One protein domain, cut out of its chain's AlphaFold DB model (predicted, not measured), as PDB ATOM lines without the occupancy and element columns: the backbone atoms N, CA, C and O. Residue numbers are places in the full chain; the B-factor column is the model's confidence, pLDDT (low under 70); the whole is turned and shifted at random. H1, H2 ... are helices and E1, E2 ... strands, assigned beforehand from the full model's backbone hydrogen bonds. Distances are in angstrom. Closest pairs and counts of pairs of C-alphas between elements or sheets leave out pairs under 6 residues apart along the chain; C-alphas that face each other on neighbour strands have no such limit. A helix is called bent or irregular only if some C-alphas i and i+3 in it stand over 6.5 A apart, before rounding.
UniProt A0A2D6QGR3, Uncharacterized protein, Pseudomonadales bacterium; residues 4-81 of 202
ATOM      1  N   LEU A   4     366.465 398.381 292.200       90.38
ATOM      2  CA  LEU A   4     366.490 397.102 292.904       90.38
ATOM      3  C   LEU A   4     365.241 397.005 293.775       90.38
ATOM      4  O   LEU A   4     364.827 398.008 294.341       90.38
ATOM      5  N   ALA A   5     364.627 395.830 293.894       92.00
ATOM      6  CA  ALA A   5     363.602 395.644 294.919       92.00
ATOM      7  C   ALA A   5     364.255 395.747 296.305       92.00
ATOM      8  O   ALA A   5     365.367 395.243 296.484       92.00
ATOM      9  N   LEU A   6     363.568 396.359 297.272       92.75
ATOM     10  CA  LEU A   6     364.083 396.579 298.624       92.75
ATOM     11  C   LEU A   6     364.602 395.275 299.242       92.75
ATOM     12  O   LEU A   6     365.737 395.219 299.706       92.75
ATOM     13  N   LYS A   7     363.834 394.185 299.117       94.00
ATOM     14  CA  LYS A   7     364.220 392.859 299.622       94.00
ATOM     15  C   LYS A   7     365.537 392.319 299.064       94.00
ATOM     16  O   LYS A   7     366.202 391.528 299.726       94.00
ATOM     17  N   HIS A   8     365.941 392.722 297.857       93.81
ATOM     18  CA  HIS A   8     367.201 392.250 297.278       93.81
ATOM     19  C   HIS A   8     368.409 392.827 298.019       93.81
ATOM     20  O   HIS A   8     369.452 392.176 298.042       93.81
ATOM     21  N   LEU A   9     368.268 393.976 298.688       92.19
ATOM     22  CA  LEU A   9     369.334 394.566 299.501       92.19
ATOM     23  C   LEU A   9     369.701 393.707 300.723       92.19
ATOM     24  O   LEU A   9     370.792 393.859 301.252       92.19
ATOM     25  N   MET A  10     368.863 392.743 301.123       92.38
ATOM     26  CA  MET A  10     369.213 391.772 302.171       92.38
ATOM     27  C   MET A  10     370.251 390.732 301.724       92.38
ATOM     28  O   MET A  10     370.737 389.954 302.539       92.38
ATOM     29  N   THR A  11     370.582 390.672 300.433       92.50
ATOM     30  CA  THR A  11     371.497 389.664 299.877       92.50
ATOM     31  C   THR A  11     372.851 390.279 299.523       92.50
ATOM     32  O   THR A  11     372.897 391.446 299.117       92.50
ATOM     33  N   PRO A  12     373.956 389.511 299.586       89.75
ATOM     34  CA  PRO A  12     375.257 389.977 299.104       89.75
ATOM     35  C   PRO A  12     375.208 390.466 297.650       89.75
ATOM     36  O   PRO A  12     375.736 391.526 297.330       89.75
ATOM     37  N   GLN A  13     374.492 389.747 296.778       92.38
ATOM     38  CA  GLN A  13     374.353 390.100 295.363       92.38
ATOM     39  C   GLN A  13     373.624 391.435 295.171       92.38
ATOM     40  O   GLN A  13     374.031 392.243 294.336       92.38
ATOM     41  N   GLY A  14     372.560 391.693 295.934       91.44
ATOM     42  CA  GLY A  14     371.856 392.972 295.876       91.44
ATOM     43  C   GLY A  14     372.690 394.128 296.423       91.44
ATOM     44  O   GLY A  14     372.660 395.215 295.849       91.44
ATOM     45  N   MET A  15     373.501 393.892 297.460       91.19
ATOM     46  CA  MET A  15     374.455 394.888 297.962       91.19
ATOM     47  C   MET A  15     375.575 395.178 296.960       91.19
ATOM     48  O   MET A  15     375.937 396.339 296.777       91.19
ATOM     49  N   ASP A  16     376.068 394.172 296.240       90.25
ATOM     50  CA  ASP A  16     377.021 394.370 295.143       90.25
ATOM     51  C   ASP A  16     376.409 395.158 293.978       90.25
ATOM     52  O   ASP A  16     377.065 396.030 293.401       90.25
ATOM     53  N   GLN A  17     375.139 394.908 293.654       90.50
ATOM     54  CA  GLN A  17     374.409 395.695 292.661       90.50
ATOM     55  C   GLN A  17     374.229 397.143 293.128       90.50
ATOM     56  O   GLN A  17     374.477 398.068 292.352       90.50
ATOM     57  N   LEU A  18     373.872 397.367 294.396       88.12
ATOM     58  CA  LEU A  18     373.805 398.709 294.973       88.12
ATOM     59  C   LEU A  18     375.179 399.394 294.926       88.12
ATOM     60  O   LEU A  18     375.273 400.548 294.508       88.12
ATOM     61  N   ALA A  19     376.262 398.691 295.264       88.19
ATOM     62  CA  ALA A  19     377.622 399.213 295.164       88.19
ATOM     63  C   ALA A  19     377.957 399.632 293.722       88.19
ATOM     64  O   ALA A  19     378.421 400.750 293.491       88.19
ATOM     65  N   ALA A  20     377.636 398.798 292.728       88.06
ATOM     66  CA  ALA A  20     377.818 399.115 291.310       88.06
ATOM     67  C   ALA A  20     377.051 400.380 290.883       88.06
ATOM     68  O   ALA A  20     377.595 401.243 290.184       88.06
ATOM     69  N   LEU A  21     375.813 400.543 291.356       84.88
ATOM     70  CA  LEU A  21     374.983 401.714 291.063       84.88
ATOM     71  C   LEU A  21     375.500 403.004 291.715       84.88
ATOM     72  O   LEU A  21     375.206 404.089 291.219       84.88
ATOM     73  N   THR A  22     376.296 402.902 292.777       81.19
ATOM     74  CA  THR A  22     376.683 404.029 293.644       81.19
ATOM     75  C   THR A  22     378.161 404.405 293.560       81.19
ATOM     76  O   THR A  22     378.600 405.308 294.260       81.19
ATOM     77  N   GLY A  23     378.933 403.761 292.679       78.75
ATOM     78  CA  GLY A  23     380.357 404.074 292.493       78.75
ATOM     79  C   GLY A  23     381.241 402.873 292.162       78.75
ATOM     80  O   GLY A  23     382.429 403.042 291.908       78.75
ATOM     81  N   GLY A  24     380.690 401.658 292.139       80.94
ATOM     82  CA  GLY A  24     381.456 400.443 291.881       80.94
ATOM     83  C   GLY A  24     382.467 400.185 292.992       80.94
ATOM     84  O   GLY A  24     382.087 399.997 294.144       80.94
ATOM     85  N   GLN A  25     383.754 400.170 292.641       76.06
ATOM     86  CA  GLN A  25     384.845 399.825 293.561       76.06
ATOM     87  C   GLN A  25     385.082 400.870 294.657       76.06
ATOM     88  O   GLN A  25     385.519 400.518 295.744       76.06
ATOM     89  N   VAL A  26     384.759 402.139 294.398       78.50
ATOM     90  CA  VAL A  26     384.892 403.229 295.385       78.50
ATOM     91  C   VAL A  26     383.602 403.470 296.173       78.50
ATOM     92  O   VAL A  26     383.494 404.445 296.912       78.50
ATOM     93  N   SER A  27     382.595 402.613 295.989       80.75
ATOM     94  CA  SER A  27     381.328 402.748 296.694       80.75
ATOM     95  C   SER A  27     381.511 402.498 298.197       80.75
ATOM     96  O   SER A  27     382.145 401.506 298.569       80.75
ATOM     97  N   PRO A  28     380.887 403.304 299.080       76.50
ATOM     98  CA  PRO A  28     380.887 403.039 300.519       76.50
ATOM     99  C   PRO A  28     380.253 401.681 300.871       76.50
ATOM    100  O   PRO A  28     380.571 401.118 301.911       76.50
ATOM    101  N   TYR A  29     379.434 401.097 299.986       80.19
ATOM    102  CA  TYR A  29     378.871 399.751 300.156       80.19
ATOM    103  C   TYR A  29     379.848 398.626 299.864       80.19
ATOM    104  O   TYR A  29     379.455 397.473 299.946       80.19
ATOM    105  N   LYS A  30     381.106 398.900 299.515       82.88
ATOM    106  CA  LYS A  30     382.158 397.876 299.566       82.88
ATOM    107  C   LYS A  30     382.700 397.673 300.985       82.88
ATOM    108  O   LYS A  30     383.347 396.662 301.226       82.88
ATOM    109  N   ASN A  31     382.396 398.578 301.923       87.25
ATOM    110  CA  ASN A  31     382.692 398.391 303.341       87.25
ATOM    111  C   ASN A  31     381.667 397.417 303.975       87.25
ATOM    112  O   ASN A  31     380.469 397.718 303.944       87.25
ATOM    113  N   PRO A  32     382.106 396.296 304.583       87.81
ATOM    114  CA  PRO A  32     381.226 395.338 305.260       87.81
ATOM    115  C   PRO A  32     380.341 395.945 306.355       87.81
ATOM    116  O   PRO A  32     379.192 395.542 306.503       87.81
ATOM    117  N   GLU A  33     380.838 396.935 307.095       87.31
ATOM    118  CA  GLU A  33     380.084 397.613 308.154       87.31
ATOM    119  C   GLU A  33     378.882 398.375 307.580       87.31
ATOM    120  O   GLU A  33     377.757 398.235 308.057       87.31
ATOM    121  N   MET A  34     379.093 399.107 306.483       86.19
ATOM    122  CA  MET A  34     378.022 399.820 305.780       86.19
ATOM    123  C   MET A  34     377.028 398.865 305.122       86.19
ATOM    124  O   MET A  34     375.835 399.167 305.077       86.19
ATOM    125  N   GLN A  35     377.494 397.717 304.618       89.31
ATOM    126  CA  GLN A  35     376.593 396.679 304.120       89.31
ATOM    127  C   GLN A  35     375.717 396.124 305.241       89.31
ATOM    128  O   GLN A  35     374.502 396.071 305.075       89.31
ATOM    129  N   GLY A  36     376.316 395.777 306.382       89.75
ATOM    130  CA  GLY A  36     375.596 395.267 307.546       89.75
ATOM    131  C   GLY A  36     374.574 396.268 308.078       89.75
ATOM    132  O   GLY A  36     373.425 395.904 308.305       89.75
ATOM    133  N   ALA A  37     374.944 397.547 308.190       90.00
ATOM    134  CA  ALA A  37     374.025 398.604 308.606       90.00
ATOM    135  C   ALA A  37     372.851 398.771 307.627       90.00
ATOM    136  O   ALA A  37     371.704 398.899 308.046       90.00
ATOM    137  N   MET A  38     373.123 398.732 306.319       90.25
ATOM    138  CA  MET A  38     372.079 398.816 305.297       90.25
ATOM    139  C   MET A  38     371.130 397.615 305.355       90.25
ATOM    140  O   MET A  38     369.913 397.778 305.316       90.25
ATOM    141  N   GLN A  39     371.681 396.409 305.488       92.44
ATOM    142  CA  GLN A  39     370.905 395.180 305.617       92.44
ATOM    143  C   GLN A  39     370.050 395.174 306.881       92.44
ATOM    144  O   GLN A  39     368.892 394.780 306.801       92.44
ATOM    145  N   ALA A  40     370.575 395.659 308.008       91.75
ATOM    146  CA  ALA A  40     369.827 395.769 309.256       91.75
ATOM    147  C   ALA A  40     368.617 396.707 309.115       91.75
ATOM    148  O   ALA A  40     367.508 396.321 309.474       91.75
ATOM    149  N   VAL A  41     368.806 397.889 308.512       92.56
ATOM    150  CA  VAL A  41     367.712 398.838 308.230       92.56
ATOM    151  C   VAL A  41     366.646 398.203 307.337       92.56
ATOM    152  O   VAL A  41     365.456 398.283 307.629       92.56
ATOM    153  N   VAL A  42     367.063 397.544 306.252       93.56
ATOM    154  CA  VAL A  42     366.137 396.883 305.322       93.56
ATOM    155  C   VAL A  42     365.393 395.741 306.009       93.56
ATOM    156  O   VAL A  42     364.181 395.621 305.859       93.56
ATOM    157  N   GLN A  43     366.099 394.908 306.771       94.25
ATOM    158  CA  GLN A  43     365.510 393.787 307.490       94.25
ATOM    159  C   GLN A  43     364.467 394.267 308.498       94.25
ATOM    160  O   GLN A  43     363.372 393.711 308.530       94.25
ATOM    161  N   GLN A  44     364.784 395.297 309.284       92.25
ATOM    162  CA  GLN A  44     363.848 395.872 310.245       92.25
ATOM    163  C   GLN A  44     362.599 396.414 309.543       92.25
ATOM    164  O   GLN A  44     361.490 396.019 309.891       92.25
ATOM    165  N   ALA A  45     362.768 397.224 308.494       92.69
ATOM    166  CA  ALA A  45     361.640 397.791 307.757       92.69
ATOM    167  C   ALA A  45     360.723 396.712 307.156       92.69
ATOM    168  O   ALA A  45     359.504 396.853 307.172       92.69
ATOM    169  N   LEU A  46     361.287 395.609 306.652       93.75
ATOM    170  CA  LEU A  46     360.504 394.491 306.114       93.75
ATOM    171  C   LEU A  46     359.825 393.647 307.199       93.75
ATOM    172  O   LEU A  46     358.777 393.061 306.940       93.75
ATOM    173  N   GLN A  47     360.408 393.562 308.397       92.94
ATOM    174  CA  GLN A  47     359.773 392.912 309.545       92.94
ATOM    175  C   GLN A  47     358.584 393.725 310.060       92.94
ATOM    176  O   GLN A  47     357.551 393.144 310.391       92.94
ATOM    177  N   GLU A  48     358.726 395.048 310.112       91.00
ATOM    178  CA  GLU A  48     357.674 395.969 310.544       91.00
ATOM    179  C   GLU A  48     356.562 396.079 309.494       91.00
ATOM    180  O   GLU A  48     355.381 396.008 309.838       91.00
ATOM    181  N   ASN A  49     356.927 396.162 308.211       92.31
ATOM    182  CA  ASN A  49     355.983 396.206 307.104       92.31
ATOM    183  C   ASN A  49     356.442 395.361 305.897       92.31
ATOM    184  O   ASN A  49     357.123 395.854 304.988       92.31
ATOM    185  N   PRO A  50     355.979 394.100 305.807       92.81
ATOM    186  CA  PRO A  50     356.291 393.211 304.685       92.81
ATOM    187  C   PRO A  50     355.814 393.715 303.313       92.81
ATOM    188  O   PRO A  50     356.291 393.241 302.281       92.81
ATOM    189  N   ALA A  51     354.881 394.674 303.248       90.50
ATOM    190  CA  ALA A  51     354.429 395.231 301.970       90.50
ATOM    191  C   ALA A  51     355.545 396.009 301.243       90.50
ATOM    192  O   ALA A  51     355.552 396.052 300.008       90.50
ATOM    193  N   LEU A  52     356.537 396.515 301.988       92.12
ATOM    194  CA  LEU A  52     357.691 397.243 301.458       92.12
ATOM    195  C   LEU A  52     358.641 396.366 300.626       92.12
ATOM    196  O   LEU A  52     359.499 396.889 299.916       92.12
ATOM    197  N   GLU A  53     358.497 395.034 300.635       92.12
ATOM    198  CA  GLU A  53     359.357 394.118 299.866       92.12
ATOM    199  C   GLU A  53     359.459 394.470 298.375       92.12
ATOM    200  O   GLU A  53     360.490 394.224 297.735       92.12
ATOM    201  N   LYS A  54     358.366 395.002 297.816       89.12
ATOM    202  CA  LYS A  54     358.242 395.362 296.399       89.12
ATOM    203  C   LYS A  54     358.660 396.801 296.113       89.12
ATOM    204  O   LYS A  54     358.875 397.121 294.940       89.12
ATOM    205  N   THR A  55     358.822 397.629 297.145       92.50
ATOM    206  CA  THR A  55     359.279 399.008 297.004       92.50
ATOM    207  C   THR A  55     360.639 399.010 296.323       92.50
ATOM    208  O   THR A  55     361.555 398.255 296.658       92.50
ATOM    209  N   ARG A  56     360.771 399.837 295.292       93.00
ATOM    210  CA  ARG A  56     361.971 399.863 294.456       93.00
ATOM    211  C   ARG A  56     362.960 400.893 294.974       93.00
ATOM    212  O   ARG A  56     362.633 402.067 295.050       93.00
ATOM    213  N   VAL A  57     364.199 400.502 295.214       91.06
ATOM    214  CA  VAL A  57     365.297 401.422 295.508       91.06
ATOM    215  C   VAL A  57     365.994 401.802 294.205       91.06
ATOM    216  O   VAL A  57     366.535 400.953 293.494       91.06
ATOM    217  N   THR A  58     365.970 403.089 293.867       90.06
ATOM    218  CA  THR A  58     366.591 403.638 292.656       90.06
ATOM    219  C   THR A  58     367.668 404.639 293.035       90.06
ATOM    220  O   THR A  58     367.414 405.577 293.783       90.06
ATOM    221  N   VAL A  59     368.862 404.494 292.465       85.25
ATOM    222  CA  VAL A  59     369.973 405.426 292.700       85.25
ATOM    223  C   VAL A  59     370.031 406.457 291.579       85.25
ATOM    224  O   VAL A  59     370.049 406.102 290.396       85.25
ATOM    225  N   ARG A  60     370.106 407.743 291.930       84.94
ATOM    226  CA  ARG A  60     370.277 408.840 290.968       84.94
ATOM    227  C   ARG A  60     371.563 409.608 291.252       84.94
ATOM    228  O   ARG A  60     371.571 410.541 292.036       84.94
ATOM    229  N   LYS A  61     372.633 409.263 290.526       72.00
ATOM    230  CA  LYS A  61     373.983 409.837 290.711       72.00
ATOM    231  C   LYS A  61     374.054 411.370 290.630       72.00
ATOM    232  O   LYS A  61     374.885 411.967 291.295       72.00
ATOM    233  N   ASN A  62     373.186 411.997 289.832       76.25
ATOM    234  CA  ASN A  62     373.180 413.453 289.620       76.25
ATOM    235  C   ASN A  62     372.136 414.181 290.477       76.25
ATOM    236  O   ASN A  62     371.802 415.333 290.208       76.25
ATOM    237  N   PHE A  63     371.552 413.495 291.453       76.12
ATOM    238  CA  PHE A  63     370.542 414.057 292.327       76.12
ATOM    239  C   PHE A  63     371.046 413.894 293.757       76.12
ATOM    240  O   PHE A  63     371.249 412.761 294.161       76.12
ATOM    241  N   PRO A  64     371.304 414.969 294.512       69.62
ATOM    242  CA  PRO A  64     371.888 414.843 295.845       69.62
ATOM    243  C   PRO A  64     370.870 414.424 296.916       69.62
ATOM    244  O   PRO A  64     371.271 413.979 297.984       69.62
ATOM    245  N   ASN A  65     369.564 414.528 296.657       80.31
ATOM    246  CA  ASN A  65     368.554 414.288 297.691       80.31
ATOM    247  C   ASN A  65     368.059 412.836 297.678       80.31
ATOM    248  O   ASN A  65     368.148 412.140 296.667       80.31
ATOM    249  N   ALA A  66     367.492 412.392 298.794       86.12
ATOM    250  CA  ALA A  66     366.666 411.195 298.849       86.12
ATOM    251  C   ALA A  66     365.189 411.587 298.984       86.12
ATOM    252  O   ALA A  66     364.896 412.712 299.386       86.12
ATOM    253  N   TYR A  67     364.290 410.723 298.515       89.81
ATOM    254  CA  TYR A  67     362.853 410.834 298.772       89.81
ATOM    255  C   TYR A  67     362.137 409.518 298.450       89.81
ATOM    256  O   TYR A  67     362.480 408.826 297.482       89.81
ATOM    257  N   TYR A  68     361.067 409.226 299.177       90.25
ATOM    258  CA  TYR A  68     360.076 408.237 298.783       90.25
ATOM    259  C   TYR A  68     359.052 408.822 297.797       90.25
ATOM    260  O   TYR A  68     358.398 409.843 298.021       90.25
ATOM    261  N   ASN A  69     358.893 408.156 296.656       89.12
ATOM    262  CA  ASN A  69     357.942 408.507 295.613       89.12
ATOM    263  C   ASN A  69     356.704 407.612 295.695       89.12
ATOM    264  O   ASN A  69     356.601 406.571 295.039       89.12
ATOM    265  N   VAL A  70     355.709 408.101 296.429       85.50
ATOM    266  CA  VAL A  70     354.437 407.415 296.686       85.50
ATOM    267  C   VAL A  70     353.652 407.014 295.423       85.50
ATOM    268  O   VAL A  70     352.809 406.120 295.461       85.50
ATOM    269  N   ASN A  71     353.884 407.672 294.282       84.62
ATOM    270  CA  ASN A  71     353.164 407.375 293.037       84.62
ATOM    271  C   ASN A  71     353.750 406.178 292.282       84.62
ATOM    272  O   ASN A  71     353.059 405.578 291.462       84.62
ATOM    273  N   LYS A  72     355.025 405.866 292.517       87.75
ATOM    274  CA  LYS A  72     355.747 404.781 291.839       87.75
ATOM    275  C   LYS A  72     356.188 403.668 292.783       87.75
ATOM    276  O   LYS A  72     356.799 402.716 292.295       87.75
ATOM    277  N   ASP A  73     355.890 403.818 294.075       88.94
ATOM    278  CA  ASP A  73     356.363 402.945 295.144       88.94
ATOM    279  C   ASP A  73     357.877 402.699 295.016       88.94
ATOM    280  O   ASP A  73     358.376 401.588 294.804       88.94
ATOM    281  N   GLU A  74     358.624 403.804 294.997       92.06
ATOM    282  CA  GLU A  74     360.077 403.781 294.865       92.06
ATOM    283  C   GLU A  74     360.727 404.716 295.883       92.06
ATOM    284  O   GLU A  74     360.298 405.855 296.050       92.06
ATOM    285  N   VAL A  75     361.798 404.257 296.519       91.31
ATOM    286  CA  VAL A  75     362.735 405.113 297.241       91.31
ATOM    287  C   VAL A  75     363.819 405.538 296.263       91.31
ATOM    288  O   VAL A  75     364.520 404.712 295.673       91.31
ATOM    289  N   VAL A  76     363.957 406.843 296.067       90.69
ATOM    290  CA  VAL A  76     365.026 407.421 295.259       90.69
ATOM    291  C   VAL A  76     366.135 407.865 296.197       90.69
ATOM    292  O   VAL A  76     365.902 408.693 297.067       90.69
ATOM    293  N   LEU A  77     367.344 407.344 296.001       85.00
ATOM    294  CA  LEU A  77     368.523 407.711 296.779       85.00
ATOM    295  C   LEU A  77     369.496 408.518 295.922       85.00
ATOM    296  O   LEU A  77     369.944 408.071 294.859       85.00
ATOM    297  N   GLY A  78     369.821 409.707 296.412       75.31
ATOM    298  CA  GLY A  78     370.852 410.578 295.867       75.31
ATOM    299  C   GLY A  78     372.164 410.494 296.632       75.31
ATOM    300  O   GLY A  78     373.224 410.240 296.061       75.31
ATOM    301  N   ILE A  79     372.061 410.614 297.955       70.69
ATOM    302  CA  ILE A  79     373.102 410.248 298.910       70.69
ATOM    303  C   ILE A  79     372.698 408.924 299.525       70.69
ATOM    304  O   ILE A  79     371.567 408.729 299.967       70.69
ATOM    305  N   VAL A  80     373.636 407.996 299.532       71.81
ATOM    306  CA  VAL A  80     373.344 406.622 299.891       71.81
ATOM    307  C   VAL A  80     373.941 406.415 301.275       71.81
ATOM    308  O   VAL A  80     375.138 406.165 301.412       71.81
ATOM    309  N   ASN A  81     373.095 406.555 302.293       84.19
ATOM    310  CA  ASN A  81     373.410 406.422 303.714       84.19
ATOM    311  C   ASN A  81     372.285 405.593 304.382       84.19
ATOM    312  O   ASN A  81     371.120 405.867 304.092       84.19
TER     313      ASN A  81
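Overview. This is residues 4 to 81 of the 202 residues of an uncharacterized protein of Pseudomonadales bacterium (UniProt A0A2D6QGR3). Four helices form one side of this domain and a small three-stranded sheet the other, with the long helix H3 running along the side away from the sheet. The short helix H1 sits among the other three helices; H2 extends from near one end of H3 toward the sheet, and H4 turns the corner at H3's other end and leads to E1. The printed part has 78 residues, in the order H1, H2, H3, H4, E1, E2, E3; the sheet's order is E1, E3, E2, mixed, and the class is mixed, helices and strands. It is compact, with a radius of gyration of the C-alphas of 11.8 A and spans of 32 by 25 by 16 A.

Arrangement. Residues 4 to 5 pair antiparallel with residues 56 to 57 of strand E1, residues 56 to 59. H1, residues 6 to 10, is the hub of the helices. It touches H2, residues 12 to 22, only at the corner, the closest C-alphas being those of His 8 and Gly 14 at 4.9 A. It touches H3, residues 32 to 48, with Met 10 and Gln 39 closest at 5.1 A between C-alphas. It touches H4, residues 50 to 54, where the C-alphas of Lys 7 and Glu 53 are closest at 5.0 A. H2 and H3 are close but not clearly touching, their closest C-alphas, Met 15 and Gln 35, 6.8 A apart; their lines are only just about perpendicular, at 71 degrees. H3, with its residues 45 to 46 alone, only just touches H4, only at the corner, with 3 pairs of C-alphas within 8 A and Leu 46 and Leu 52 closest at 6.1 A. E1 is the parallel neighbour of E3, residues 74 to 77, at 24 degrees; N 75 and O 56 are within hydrogen-bond range at 2.8 A. E3 and E2, residues 67 to 69, form an antiparallel hairpin at 157 degrees, with N 69 and O 74 at 2.8 A. H1 and H2 only graze the sheet, with residues 6 to 9 and 18 to 22; H3 and H4 are not on it. In H2 and H3 every O i to N i+4 pair is within hydrogen-bond range; H1 has 0 of 1 but 2 of 2 O i to N i+3 pairs, and H4 has 0 of 1 and 1 of 2.

Along the chain. H1 begins at C-alpha 6, (364.083, 396.579, 298.624), and spans 7.9 A. H2 is 15.1 A long and H3 24.1 A, ending at C-alpha 48, (357.674, 395.969, 310.544). H4 spans 8.8 A and is only just irregular, with C-alphas 51 and 54 6.8 A apart. E1 spans 9.9 A, E2 6.3 A and E3 9.5 A, the last ending at C-alpha 77, (368.523, 407.711, 296.779).

Size, cuts and confidence. The C-alphas of Pro 32 and Asn 71, the two farthest apart, are 32.9 A apart. The printed part has no cut and no long link. The mean pLDDT of the printed part is 87.3, and residue 64 is the one printed residue under 70.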